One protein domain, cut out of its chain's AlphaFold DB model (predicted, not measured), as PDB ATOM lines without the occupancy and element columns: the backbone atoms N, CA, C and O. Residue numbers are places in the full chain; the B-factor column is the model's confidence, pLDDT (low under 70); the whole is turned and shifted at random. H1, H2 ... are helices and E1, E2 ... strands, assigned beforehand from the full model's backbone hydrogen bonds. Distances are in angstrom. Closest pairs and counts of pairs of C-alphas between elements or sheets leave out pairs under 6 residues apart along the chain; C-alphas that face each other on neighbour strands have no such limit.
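This is residues 187 to 262 of the 290 residues of a protein of Lactobacillus intestinalis DSM 6629 (UniProt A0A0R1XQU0). H1 forms the core of a small, mostly helical domain, packed between H2 and H5, with a pair of short parallel strands, E1 and E2, near its first residues. H3 and H4 lie toward opposite ends of the longest axis. The printed part has 76 residues, with five named helices and two named strands that follow along the chain in the order H1 H2 H3 E1 H4 H5 E2. It is compact, with a radius of gyration of the C-alphas of 12.2 A, and spans 36 by 26 by 22 A.

H1, residues 187 to 197, is the hub, touching three helices. It forms a helical hairpin with H2, residues 201 to 214, at a shallow tilt of 21 degrees, opposite ways; their closest C-alphas, Phe 191 and Ala 204, are 5.2 A apart. H3, residues 217 to 222, is close to H2 but not clearly touching, the closest C-alphas being Val 212 and Leu 220 at 7.1 A. E1, residues 224 to 226, and E2, residues 259 to 261, are parallel neighbours; N 225 and O 259 are 2.9 A apart, within hydrogen-bond range. H4, residues 235 to 238, only just touches H1, with 3 pairs of C-alphas within 8 A, the closest being Val 193 and Val 238 at 7.6 A. H5, residues 243 to 255, touches H1 at 37 degrees, a tilt only just steep, opposite ways; the C-alphas of Val 192 and Ala 249 are closest, at 6.2 A. H5 only just touches H4, with residues 243 to 246 alone; the C-alphas of Lys 236 and Val 246 are closest, at 6.1 A. E1, H4, H5 and E2 form a strand-helix-strand unit, two parallel strands joined through helices, with a right-handed crossover. In H1, H2, H3 and H5 every O i to N i+4 pair is within hydrogen-bond range; H4 is too short for one.

H1 begins at C-alpha 187 (116.604, 114.373, 122.876) and is 15.7 A long; H2 measures 19.6 A and H3 8.6 A. E1 measures 6.3 A, H4 5.0 A, H5 18.5 A and E2 6.1 A, ending at C-alpha 261 (122.818, 105.978, 131.406).

The C-alphas farthest apart, Pro 216 and Gly 241, are 36.2 A apart. The printed part has no cut and no long link. Its mean pLDDT is 75.5; 22 residues are under 70, among them 217 to 224 and 228 to 232.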
ATOM      1  N   PRO A 187     117.761 114.733 123.692       69.69
ATOM      2  CA  PRO A 187     116.604 114.373 122.876       69.69
ATOM      3  C   PRO A 187     115.945 113.020 123.197       69.69
ATOM      4  O   PRO A 187     114.729 112.910 123.063       69.69
ATOM      5  N   ALA A 188     116.699 112.023 123.680       72.06
ATOM      6  CA  ALA A 188     116.150 110.720 124.073       72.06
ATOM      7  C   ALA A 188     115.193 110.820 125.276       72.06
ATOM      8  O   ALA A 188     114.148 110.172 125.294       72.06
ATOM      9  N   ARG A 189     115.498 111.695 126.246       78.81
ATOM     10  CA  ARG A 189     114.641 111.961 127.411       78.81
ATOM     11  C   ARG A 189     113.264 112.456 126.987       78.81
ATOM     12  O   ARG A 189     112.243 111.970 127.463       78.81
ATOM     13  N   ASN A 190     113.253 113.449 126.101       78.00
ATOM     14  CA  ASN A 190     112.023 114.109 125.675       78.00
ATOM     15  C   ASN A 190     111.115 113.147 124.906       78.00
ATOM     16  O   ASN A 190     109.907 113.183 125.104       78.00
ATOM     17  N   PHE A 191     111.695 112.252 124.101       82.88
ATOM     18  CA  PHE A 191     110.947 111.194 123.425       82.88
ATOM     19  C   PHE A 191     110.224 110.271 124.421       82.88
ATOM     20  O   PHE A 191     109.012 110.091 124.325       82.88
ATOM     21  N   VAL A 192     110.944 109.748 125.422       83.25
ATOM     22  CA  VAL A 192     110.376 108.846 126.442       83.25
ATOM     23  C   VAL A 192     109.276 109.533 127.252       83.25
ATOM     24  O   VAL A 192     108.214 108.953 127.465       83.25
ATOM     25  N   VAL A 193     109.504 110.778 127.683       83.12
ATOM     26  CA  VAL A 193     108.516 111.551 128.448       83.12
ATOM     27  C   VAL A 193     107.242 111.774 127.633       83.12
ATOM     28  O   VAL A 193     106.167 111.427 128.111       83.12
ATOM     29  N   SER A 194     107.353 112.292 126.406       83.25
ATOM     30  CA  SER A 194     106.189 112.584 125.560       83.25
ATOM     31  C   SER A 194     105.375 111.334 125.218       83.25
ATOM     32  O   SER A 194     104.145 111.385 125.188       83.25
ATOM     33  N   LEU A 195     106.035 110.185 125.027       83.88
ATOM     34  CA  LEU A 195     105.342 108.917 124.800       83.88
ATOM     35  C   LEU A 195     104.465 108.531 126.003       83.88
ATOM     36  O   LEU A 195     103.324 108.100 125.822       83.88
ATOM     37  N   LEU A 196     104.972 108.724 127.225       84.31
ATOM     38  CA  LEU A 196     104.326 108.279 128.464       84.31
ATOM     39  C   LEU A 196     103.318 109.270 129.051       84.31
ATOM     40  O   LEU A 196     102.350 108.834 129.674       84.31
ATOM     41  N   THR A 197     103.499 110.577 128.847       81.94
ATOM     42  CA  THR A 197     102.537 111.601 129.293       81.94
ATOM     43  C   THR A 197     101.405 111.833 128.292       81.94
ATOM     44  O   THR A 197     100.433 112.502 128.628       81.94
ATOM     45  N   LYS A 198     101.494 111.248 127.086       68.56
ATOM     46  CA  LYS A 198     100.578 111.463 125.948       68.56
ATOM     47  C   LYS A 198     100.549 112.903 125.419       68.56
ATOM     48  O   LYS A 198      99.661 113.244 124.640       68.56
ATOM     49  N   ASP A 199     101.533 113.722 125.784       64.00
ATOM     50  CA  ASP A 199     101.711 115.054 125.206       64.00
ATOM     51  C   ASP A 199     102.398 114.949 123.842       64.00
ATOM     52  O   ASP A 199     103.584 114.625 123.755       64.00
ATOM     53  N   ASP A 200     101.642 115.265 122.786       68.19
ATOM     54  CA  ASP A 200     102.130 115.484 121.416       68.19
ATOM     55  C   ASP A 200     103.101 114.389 120.921       68.19
ATOM     56  O   ASP A 200     104.228 114.646 120.485       68.19
ATOM     57  N   GLN A 201     102.653 113.132 121.029       73.81
ATOM     58  CA  GLN A 201     103.423 111.932 120.677       73.81
ATOM     59  C   GLN A 201     103.945 111.975 119.234       73.81
ATOM     60  O   GLN A 201     105.087 111.600 118.987       73.81
ATOM     61  N   ILE A 202     103.150 112.528 118.312       76.06
ATOM     62  CA  ILE A 202     103.503 112.688 116.895       76.06
ATOM     63  C   ILE A 202     104.746 113.575 116.749       76.06
ATOM     64  O   ILE A 202     105.711 113.200 116.093       76.06
ATOM     65  N   LYS A 203     104.794 114.721 117.436       73.81
ATOM     66  CA  LYS A 203     105.953 115.624 117.385       73.81
ATOM     67  C   LYS A 203     107.194 115.048 118.065       73.81
ATOM     68  O   LYS A 203     108.320 115.410 117.710       73.81
ATOM     69  N   ALA A 204     107.011 114.209 119.081       72.00
ATOM     70  CA  ALA A 204     108.110 113.512 119.736       72.00
ATOM     71  C   ALA A 204     108.709 112.432 118.826       72.00
ATOM     72  O   ALA A 204     109.935 112.364 118.703       72.00
ATOM     73  N   GLU A 205     107.859 111.657 118.151       78.62
ATOM     74  CA  GLU A 205     108.255 110.704 117.114       78.62
ATOM     75  C   GLU A 205     108.960 111.408 115.956       78.62
ATOM     76  O   GLU A 205     110.067 111.011 115.611       78.62
ATOM     77  N   ASP A 206     108.415 112.510 115.435       77.88
ATOM     78  CA  ASP A 206     109.041 113.289 114.359       77.88
ATOM     79  C   ASP A 206     110.448 113.767 114.738       77.88
ATOM     80  O   ASP A 206     111.388 113.652 113.953       77.88
ATOM     81  N   LYS A 207     110.636 114.277 115.962       73.62
ATOM     82  CA  LYS A 207     111.957 114.720 116.442       73.62
ATOM     83  C   LYS A 207     112.933 113.563 116.627       73.62
ATOM     84  O   LYS A 207     114.125 113.734 116.370       73.62
ATOM     85  N   PHE A 208     112.459 112.417 117.112       78.88
ATOM     86  CA  PHE A 208     113.305 111.242 117.290       78.88
ATOM     87  C   PHE A 208     113.690 110.640 115.933       78.88
ATOM     88  O   PHE A 208     114.867 110.373 115.706       78.88
ATOM     89  N   SER A 209     112.741 110.545 115.000       79.75
ATOM     90  CA  SER A 209     112.961 110.144 113.607       79.75
ATOM     91  C   SER A 209     113.940 111.077 112.903       79.75
ATOM     92  O   SER A 209     114.918 110.599 112.342       79.75
ATOM     93  N   GLN A 210     113.801 112.398 113.053       76.88
ATOM     94  CA  GLN A 210     114.788 113.364 112.552       76.88
ATOM     95  C   GLN A 210     116.188 113.120 113.126       76.88
ATOM     96  O   GLN A 210     117.181 113.297 112.430       76.88
ATOM     97  N   LEU A 211     116.308 112.724 114.392       69.94
ATOM     98  CA  LEU A 211     117.599 112.356 114.976       69.94
ATOM     99  C   LEU A 211     118.157 111.068 114.378       69.94
ATOM    100  O   LEU A 211     119.362 110.971 114.150       69.94
ATOM    101  N   VAL A 212     117.292 110.088 114.127       78.19
ATOM    102  CA  VAL A 212     117.683 108.825 113.502       78.19
ATOM    103  C   VAL A 212     118.122 109.035 112.051       78.19
ATOM    104  O   VAL A 212     119.106 108.441 111.619       78.19
ATOM    105  N   GLU A 213     117.430 109.908 111.324       78.38
ATOM    106  CA  GLU A 213     117.669 110.215 109.914       78.38
ATOM    107  C   GLU A 213     118.882 111.129 109.706       78.38
ATOM    108  O   GLU A 213     119.695 110.888 108.816       78.38
ATOM    109  N   ASN A 214     119.047 112.159 110.543       74.25
ATOM    110  CA  ASN A 214     120.090 113.174 110.356       74.25
ATOM    111  C   ASN A 214     121.471 112.748 110.868       74.25
ATOM    112  O   ASN A 214     122.468 113.410 110.564       74.25
ATOM    113  N   TYR A 215     121.560 111.678 111.664       69.62
ATOM    114  CA  TYR A 215     122.816 111.248 112.271       69.62
ATOM    115  C   TYR A 215     123.192 109.813 111.879       69.62
ATOM    116  O   TYR A 215     122.344 108.924 111.861       69.62
ATOM    117  N   PRO A 216     124.490 109.527 111.631       70.31
ATOM    118  CA  PRO A 216     124.939 108.168 111.352       70.31
ATOM    119  C   PRO A 216     124.524 107.197 112.462       70.31
ATOM    120  O   PRO A 216     124.622 107.525 113.641       70.31
ATOM    121  N   SER A 217     124.180 105.954 112.125       68.81
ATOM    122  CA  SER A 217     123.774 104.948 113.126       68.81
ATOM    123  C   SER A 217     124.816 104.715 114.231       68.81
ATOM    124  O   SER A 217     124.471 104.391 115.366       68.81
ATOM    125  N   ALA A 218     126.099 104.924 113.921       62.00
ATOM    126  CA  ALA A 218     127.177 104.906 114.900       62.00
ATOM    127  C   ALA A 218     127.059 106.038 115.936       62.00
ATOM    128  O   ALA A 218     127.423 105.822 117.082       62.00
ATOM    129  N   PHE A 219     126.551 107.217 115.582       68.56
ATOM    130  CA  PHE A 219     126.282 108.288 116.543       68.56
ATOM    131  C   PHE A 219     125.214 107.843 117.548       68.56
ATOM    132  O   PHE A 219     125.502 107.789 118.737       68.56
ATOM    133  N   LEU A 220     124.049 107.397 117.069       66.00
ATOM    134  CA  LEU A 220     122.917 106.990 117.916       66.00
ATOM    135  C   LEU A 220     123.273 105.842 118.859       66.00
ATOM    136  O   LEU A 220     122.990 105.905 120.045       66.00
ATOM    137  N   LYS A 221     123.974 104.819 118.352       68.88
ATOM    138  CA  LYS A 221     124.412 103.664 119.154       68.88
ATOM    139  C   LYS A 221     125.440 104.016 120.231       68.88
ATOM    140  O   LYS A 221     125.620 103.238 121.159       68.88
ATOM    141  N   ASN A 222     126.119 105.155 120.101       58.19
ATOM    142  CA  ASN A 222     127.105 105.638 121.068       58.19
ATOM    143  C   ASN A 222     126.597 106.837 121.889       58.19
ATOM    144  O   ASN A 222     127.324 107.324 122.755       58.19
ATOM    145  N   CYS A 223     125.376 107.326 121.637       65.81
ATOM    146  CA  CYS A 223     124.759 108.362 122.454       65.81
ATOM    147  C   CYS A 223     124.416 107.807 123.830       65.81
ATOM    148  O   CYS A 223     123.877 106.712 123.950       65.81
ATOM    149  N   LEU A 224     124.701 108.588 124.866       66.25
ATOM    150  CA  LEU A 224     124.270 108.274 126.218       66.25
ATOM    151  C   LEU A 224     122.858 108.798 126.397       66.25
ATOM    152  O   LEU A 224     122.636 110.012 126.373       66.25
ATOM    153  N   ASN A 225     121.924 107.868 126.536       75.38
ATOM    154  CA  ASN A 225     120.532 108.185 126.778       75.38
ATOM    155  C   ASN A 225     120.357 108.348 128.284       75.38
ATOM    156  O   ASN A 225     120.773 107.477 129.043       75.38
ATOM    157  N   ASN A 226     119.749 109.446 128.710       74.69
ATOM    158  CA  ASN A 226     119.483 109.719 130.116       74.69
ATOM    159  C   ASN A 226     118.008 110.117 130.290       74.69
ATOM    160  O   ASN A 226     117.432 110.747 129.403       74.69
ATOM    161  N   ILE A 227     117.398 109.734 131.410       72.25
ATOM    162  CA  ILE A 227     116.019 110.058 131.786       72.25
ATOM    163  C   ILE A 227     115.939 111.280 132.715       72.25
ATOM    164  O   ILE A 227     114.911 111.968 132.734       72.25
ATOM    165  N   GLY A 228     117.011 111.616 133.428       68.00
ATOM    166  CA  GLY A 228     116.991 112.672 134.428       68.00
ATOM    167  C   GLY A 228     118.371 113.209 134.805       68.00
ATOM    168  O   GLY A 228     119.421 112.573 134.738       68.00
ATOM    169  N   THR A 229     118.360 114.477 135.188       68.06
ATOM    170  CA  THR A 229     119.514 115.202 135.715       68.06
ATOM    171  C   THR A 229     119.018 116.187 136.760       68.06
ATOM    172  O   THR A 229     117.844 116.564 136.750       68.06
ATOM    173  N   HIS A 230     119.920 116.682 137.608       62.78
ATOM    174  CA  HIS A 230     119.615 117.757 138.559       62.78
ATOM    175  C   HIS A 230     119.054 119.032 137.888       62.78
ATOM    176  O   HIS A 230     118.370 119.822 138.545       62.78
ATOM    177  N   ASP A 231     119.294 119.197 136.581       59.50
ATOM    178  CA  ASP A 231     118.860 120.330 135.763       59.50
ATOM    179  C   ASP A 231     117.460 120.195 135.149       59.50
ATOM    180  O   ASP A 231     116.924 121.169 134.601       59.50
ATOM    181  N   THR A 232     116.849 119.015 135.248       67.56
ATOM    182  CA  THR A 232     115.514 118.733 134.715       67.56
ATOM    183  C   THR A 232     114.527 118.410 135.826       67.56
ATOM    184  O   THR A 232     114.894 118.025 136.934       67.56
ATOM    185  N   GLU A 233     113.237 118.601 135.551       75.88
ATOM    186  CA  GLU A 233     112.205 118.111 136.461       75.88
ATOM    187  C   GLU A 233     112.331 116.586 136.584       75.88
ATOM    188  O   GLU A 233     112.464 115.879 135.577       75.88
ATOM    189  N   ARG A 234     112.341 116.087 137.826       79.94
ATOM    190  CA  ARG A 234     112.604 114.673 138.120       79.94
ATOM    191  C   ARG A 234     111.564 113.804 137.427       79.94
ATOM    192  O   ARG A 234     110.377 114.132 137.465       79.94
ATOM    193  N   ILE A 235     111.982 112.678 136.846       79.94
ATOM    194  CA  ILE A 235     111.105 111.845 136.005       79.94
ATOM    195  C   ILE A 235     109.820 111.418 136.725       79.94
ATOM    196  O   ILE A 235     108.738 111.466 136.152       79.94
ATOM    197  N   LYS A 236     109.905 111.109 138.021       81.19
ATOM    198  CA  LYS A 236     108.742 110.760 138.843       81.19
ATOM    199  C   LYS A 236     107.765 111.926 139.016       81.19
ATOM    200  O   LYS A 236     106.572 111.698 139.126       81.19
ATOM    201  N   THR A 237     108.240 113.170 138.997       82.44
ATOM    202  CA  THR A 237     107.380 114.370 139.052       82.44
ATOM    203  C   THR A 237     106.688 114.603 137.720       82.44
ATOM    204  O   THR A 237     105.480 114.817 137.692       82.44
ATOM    205  N   VAL A 238     107.446 114.485 136.626       83.81
ATOM    206  CA  VAL A 238     106.934 114.585 135.251       83.81
ATOM    207  C   VAL A 238     105.850 113.536 134.988       83.81
ATOM    208  O   VAL A 238     104.864 113.819 134.322       83.81
ATOM    209  N   LEU A 239     106.001 112.340 135.559       85.94
ATOM    210  CA  LEU A 239     105.042 111.238 135.448       85.94
ATOM    211  C   LEU A 239     104.017 111.206 136.599       85.94
ATOM    212  O   LEU A 239     103.442 110.158 136.889       85.94
ATOM    213  N   HIS A 240     103.791 112.340 137.270       87.31
ATOM    214  CA  HIS A 240     102.760 112.524 138.303       87.31
ATOM    215  C   HIS A 240     102.814 111.519 139.472       87.31
ATOM    216  O   HIS A 240     101.790 111.142 140.035       87.31
ATOM    217  N   GLY A 241     104.010 111.066 139.843       83.38
ATOM    218  CA  GLY A 241     104.237 110.106 140.924       83.38
ATOM    219  C   GLY A 241     103.905 108.654 140.572       83.38
ATOM    220  O   GLY A 241     103.946 107.803 141.456       83.38
ATOM    221  N   ASN A 242     103.579 108.349 139.312       85.81
ATOM    222  CA  ASN A 242     103.165 107.014 138.893       85.81
ATOM    223  C   ASN A 242     104.369 106.071 138.717       85.81
ATOM    224  O   ASN A 242     105.060 106.106 137.698       85.81
ATOM    225  N   GLU A 243     104.584 105.191 139.695       80.75
ATOM    226  CA  GLU A 243     105.698 104.228 139.715       80.75
ATOM    227  C   GLU A 243     105.705 103.274 138.514       80.75
ATOM    228  O   GLU A 243     106.769 102.936 137.995       80.75
ATOM    229  N   ASN A 244     104.530 102.885 138.011       83.50
ATOM    230  CA  ASN A 244     104.440 102.010 136.842       83.50
ATOM    231  C   ASN A 244     104.931 102.729 135.582       83.50
ATOM    232  O   ASN A 244     105.659 102.143 134.785       83.50
ATOM    233  N   LEU A 245     104.586 104.010 135.410       85.12
ATOM    234  CA  LEU A 245     105.088 104.806 134.287       85.12
ATOM    235  C   LEU A 245     106.588 105.077 134.411       85.12
ATOM    236  O   LEU A 245     107.284 105.051 133.402       85.12
ATOM    237  N   VAL A 246     107.102 105.288 135.625       80.38
ATOM    238  CA  VAL A 246     108.547 105.430 135.865       80.38
ATOM    239  C   VAL A 246     109.283 104.144 135.482       80.38
ATOM    240  O   VAL A 246     110.272 104.203 134.755       80.38
ATOM    241  N   ALA A 247     108.775 102.978 135.890       79.62
ATOM    242  CA  ALA A 247     109.344 101.688 135.504       79.62
ATOM    243  C   ALA A 247     109.322 101.481 133.980       79.62
ATOM    244  O   ALA A 247     110.327 101.066 133.399       79.62
ATOM    245  N   ILE A 248     108.217 101.836 133.315       85.25
ATOM    246  CA  ILE A 248     108.118 101.795 131.848       85.25
ATOM    247  C   ILE A 248     109.109 102.776 131.207       85.25
ATOM    248  O   ILE A 248     109.733 102.419 130.212       85.25
ATOM    249  N   ALA A 249     109.316 103.970 131.771       82.44
ATOM    250  CA  ALA A 249     110.284 104.942 131.259       82.44
ATOM    251  C   ALA A 249     111.698 104.353 131.246       82.44
ATOM    252  O   ALA A 249     112.352 104.346 130.204       82.44
ATOM    253  N   PHE A 250     112.147 103.791 132.372       78.19
ATOM    254  CA  PHE A 250     113.441 103.109 132.450       78.19
ATOM    255  C   PHE A 250     113.508 101.883 131.529       78.19
ATOM    256  O   PHE A 250     114.547 101.645 130.916       78.19
ATOM    257  N   GLY A 251     112.405 101.150 131.359       79.81
ATOM    258  CA  GLY A 251     112.302 100.077 130.368       79.81
ATOM    259  C   GLY A 251     112.537 100.575 128.939       79.81
ATOM    260  O   GLY A 251     113.384 100.038 128.230       79.81
ATOM    261  N   LEU A 252     111.860 101.652 128.534       83.25
ATOM    262  CA  LEU A 252     112.031 102.281 127.222       83.25
ATOM    263  C   LEU A 252     113.457 102.799 127.023       83.25
ATOM    264  O   LEU A 252     114.043 102.567 125.969       83.25
ATOM    265  N   LEU A 253     114.051 103.433 128.036       79.31
ATOM    266  CA  LEU A 253     115.444 103.888 127.998       79.31
ATOM    267  C   LEU A 253     116.417 102.754 127.657       79.31
ATOM    268  O   LEU A 253     117.331 102.955 126.858       79.31
ATOM    269  N   MET A 254     116.201 101.574 128.240       76.25
ATOM    270  CA  MET A 254     117.017 100.378 128.002       76.25
ATOM    271  C   MET A 254     116.783  99.753 126.618       76.25
ATOM    272  O   MET A 254     117.608  98.965 126.160       76.25
ATOM    273  N   MET A 255     115.680 100.095 125.946       80.88
ATOM    274  CA  MET A 255     115.327  99.602 124.609       80.88
ATOM    275  C   MET A 255     115.741 100.561 123.482       80.88
ATOM    276  O   MET A 255     115.830 100.143 122.326       80.88
ATOM    277  N   LEU A 256     115.989 101.838 123.792       78.94
ATOM    278  CA  LEU A 256     116.397 102.837 122.805       78.94
ATOM    279  C   LEU A 256     117.834 102.603 122.306       78.94
ATOM    280  O   LEU A 256     118.708 102.225 123.088       78.94
ATOM    281  N   PRO A 257     118.128 102.886 121.020       72.94
ATOM    282  CA  PRO A 257     119.491 102.829 120.507       72.94
ATOM    283  C   PRO A 257     120.380 103.837 121.246       72.94
ATOM    284  O   PRO A 257     120.039 105.015 121.358       72.94
ATOM    285  N   GLY A 258     121.516 103.358 121.749       71.62
ATOM    286  CA  GLY A 258     122.441 104.138 122.566       71.62
ATOM    287  C   GLY A 258     122.888 103.370 123.801       71.62
ATOM    288  O   GLY A 258     122.557 102.200 123.984       71.62
ATOM    289  N   VAL A 259     123.667 104.033 124.644       74.00
ATOM    290  CA  VAL A 259     124.088 103.521 125.945       74.00
ATOM    291  C   VAL A 259     123.114 104.076 126.986       74.00
ATOM    292  O   VAL A 259     123.126 105.289 127.219       74.00
ATOM    293  N   PRO A 260     122.256 103.246 127.602       69.75
ATOM    294  CA  PRO A 260     121.406 103.703 128.690       69.75
ATOM    295  C   PRO A 260     122.291 104.142 129.857       69.75
ATOM    296  O   PRO A 260     123.175 103.410 130.307       69.75
ATOM    297  N   CYS A 261     122.079 105.365 130.321       68.88
ATOM    298  CA  CYS A 261     122.818 105.978 131.406       68.88
ATOM    299  C   CYS A 261     121.833 106.284 132.532       68.88
ATOM    300  O   CYS A 261     120.859 106.999 132.317       68.88
ATOM    301  N   ILE A 262     122.101 105.718 133.710       62.50
ATOM    302  CA  ILE A 262     121.441 106.093 134.958       62.50
ATOM    303  C   ILE A 262     122.485 106.870 135.761       62.50
ATOM    304  O   ILE A 262     123.522 106.319 136.137       62.50
TER     305      ILE A 262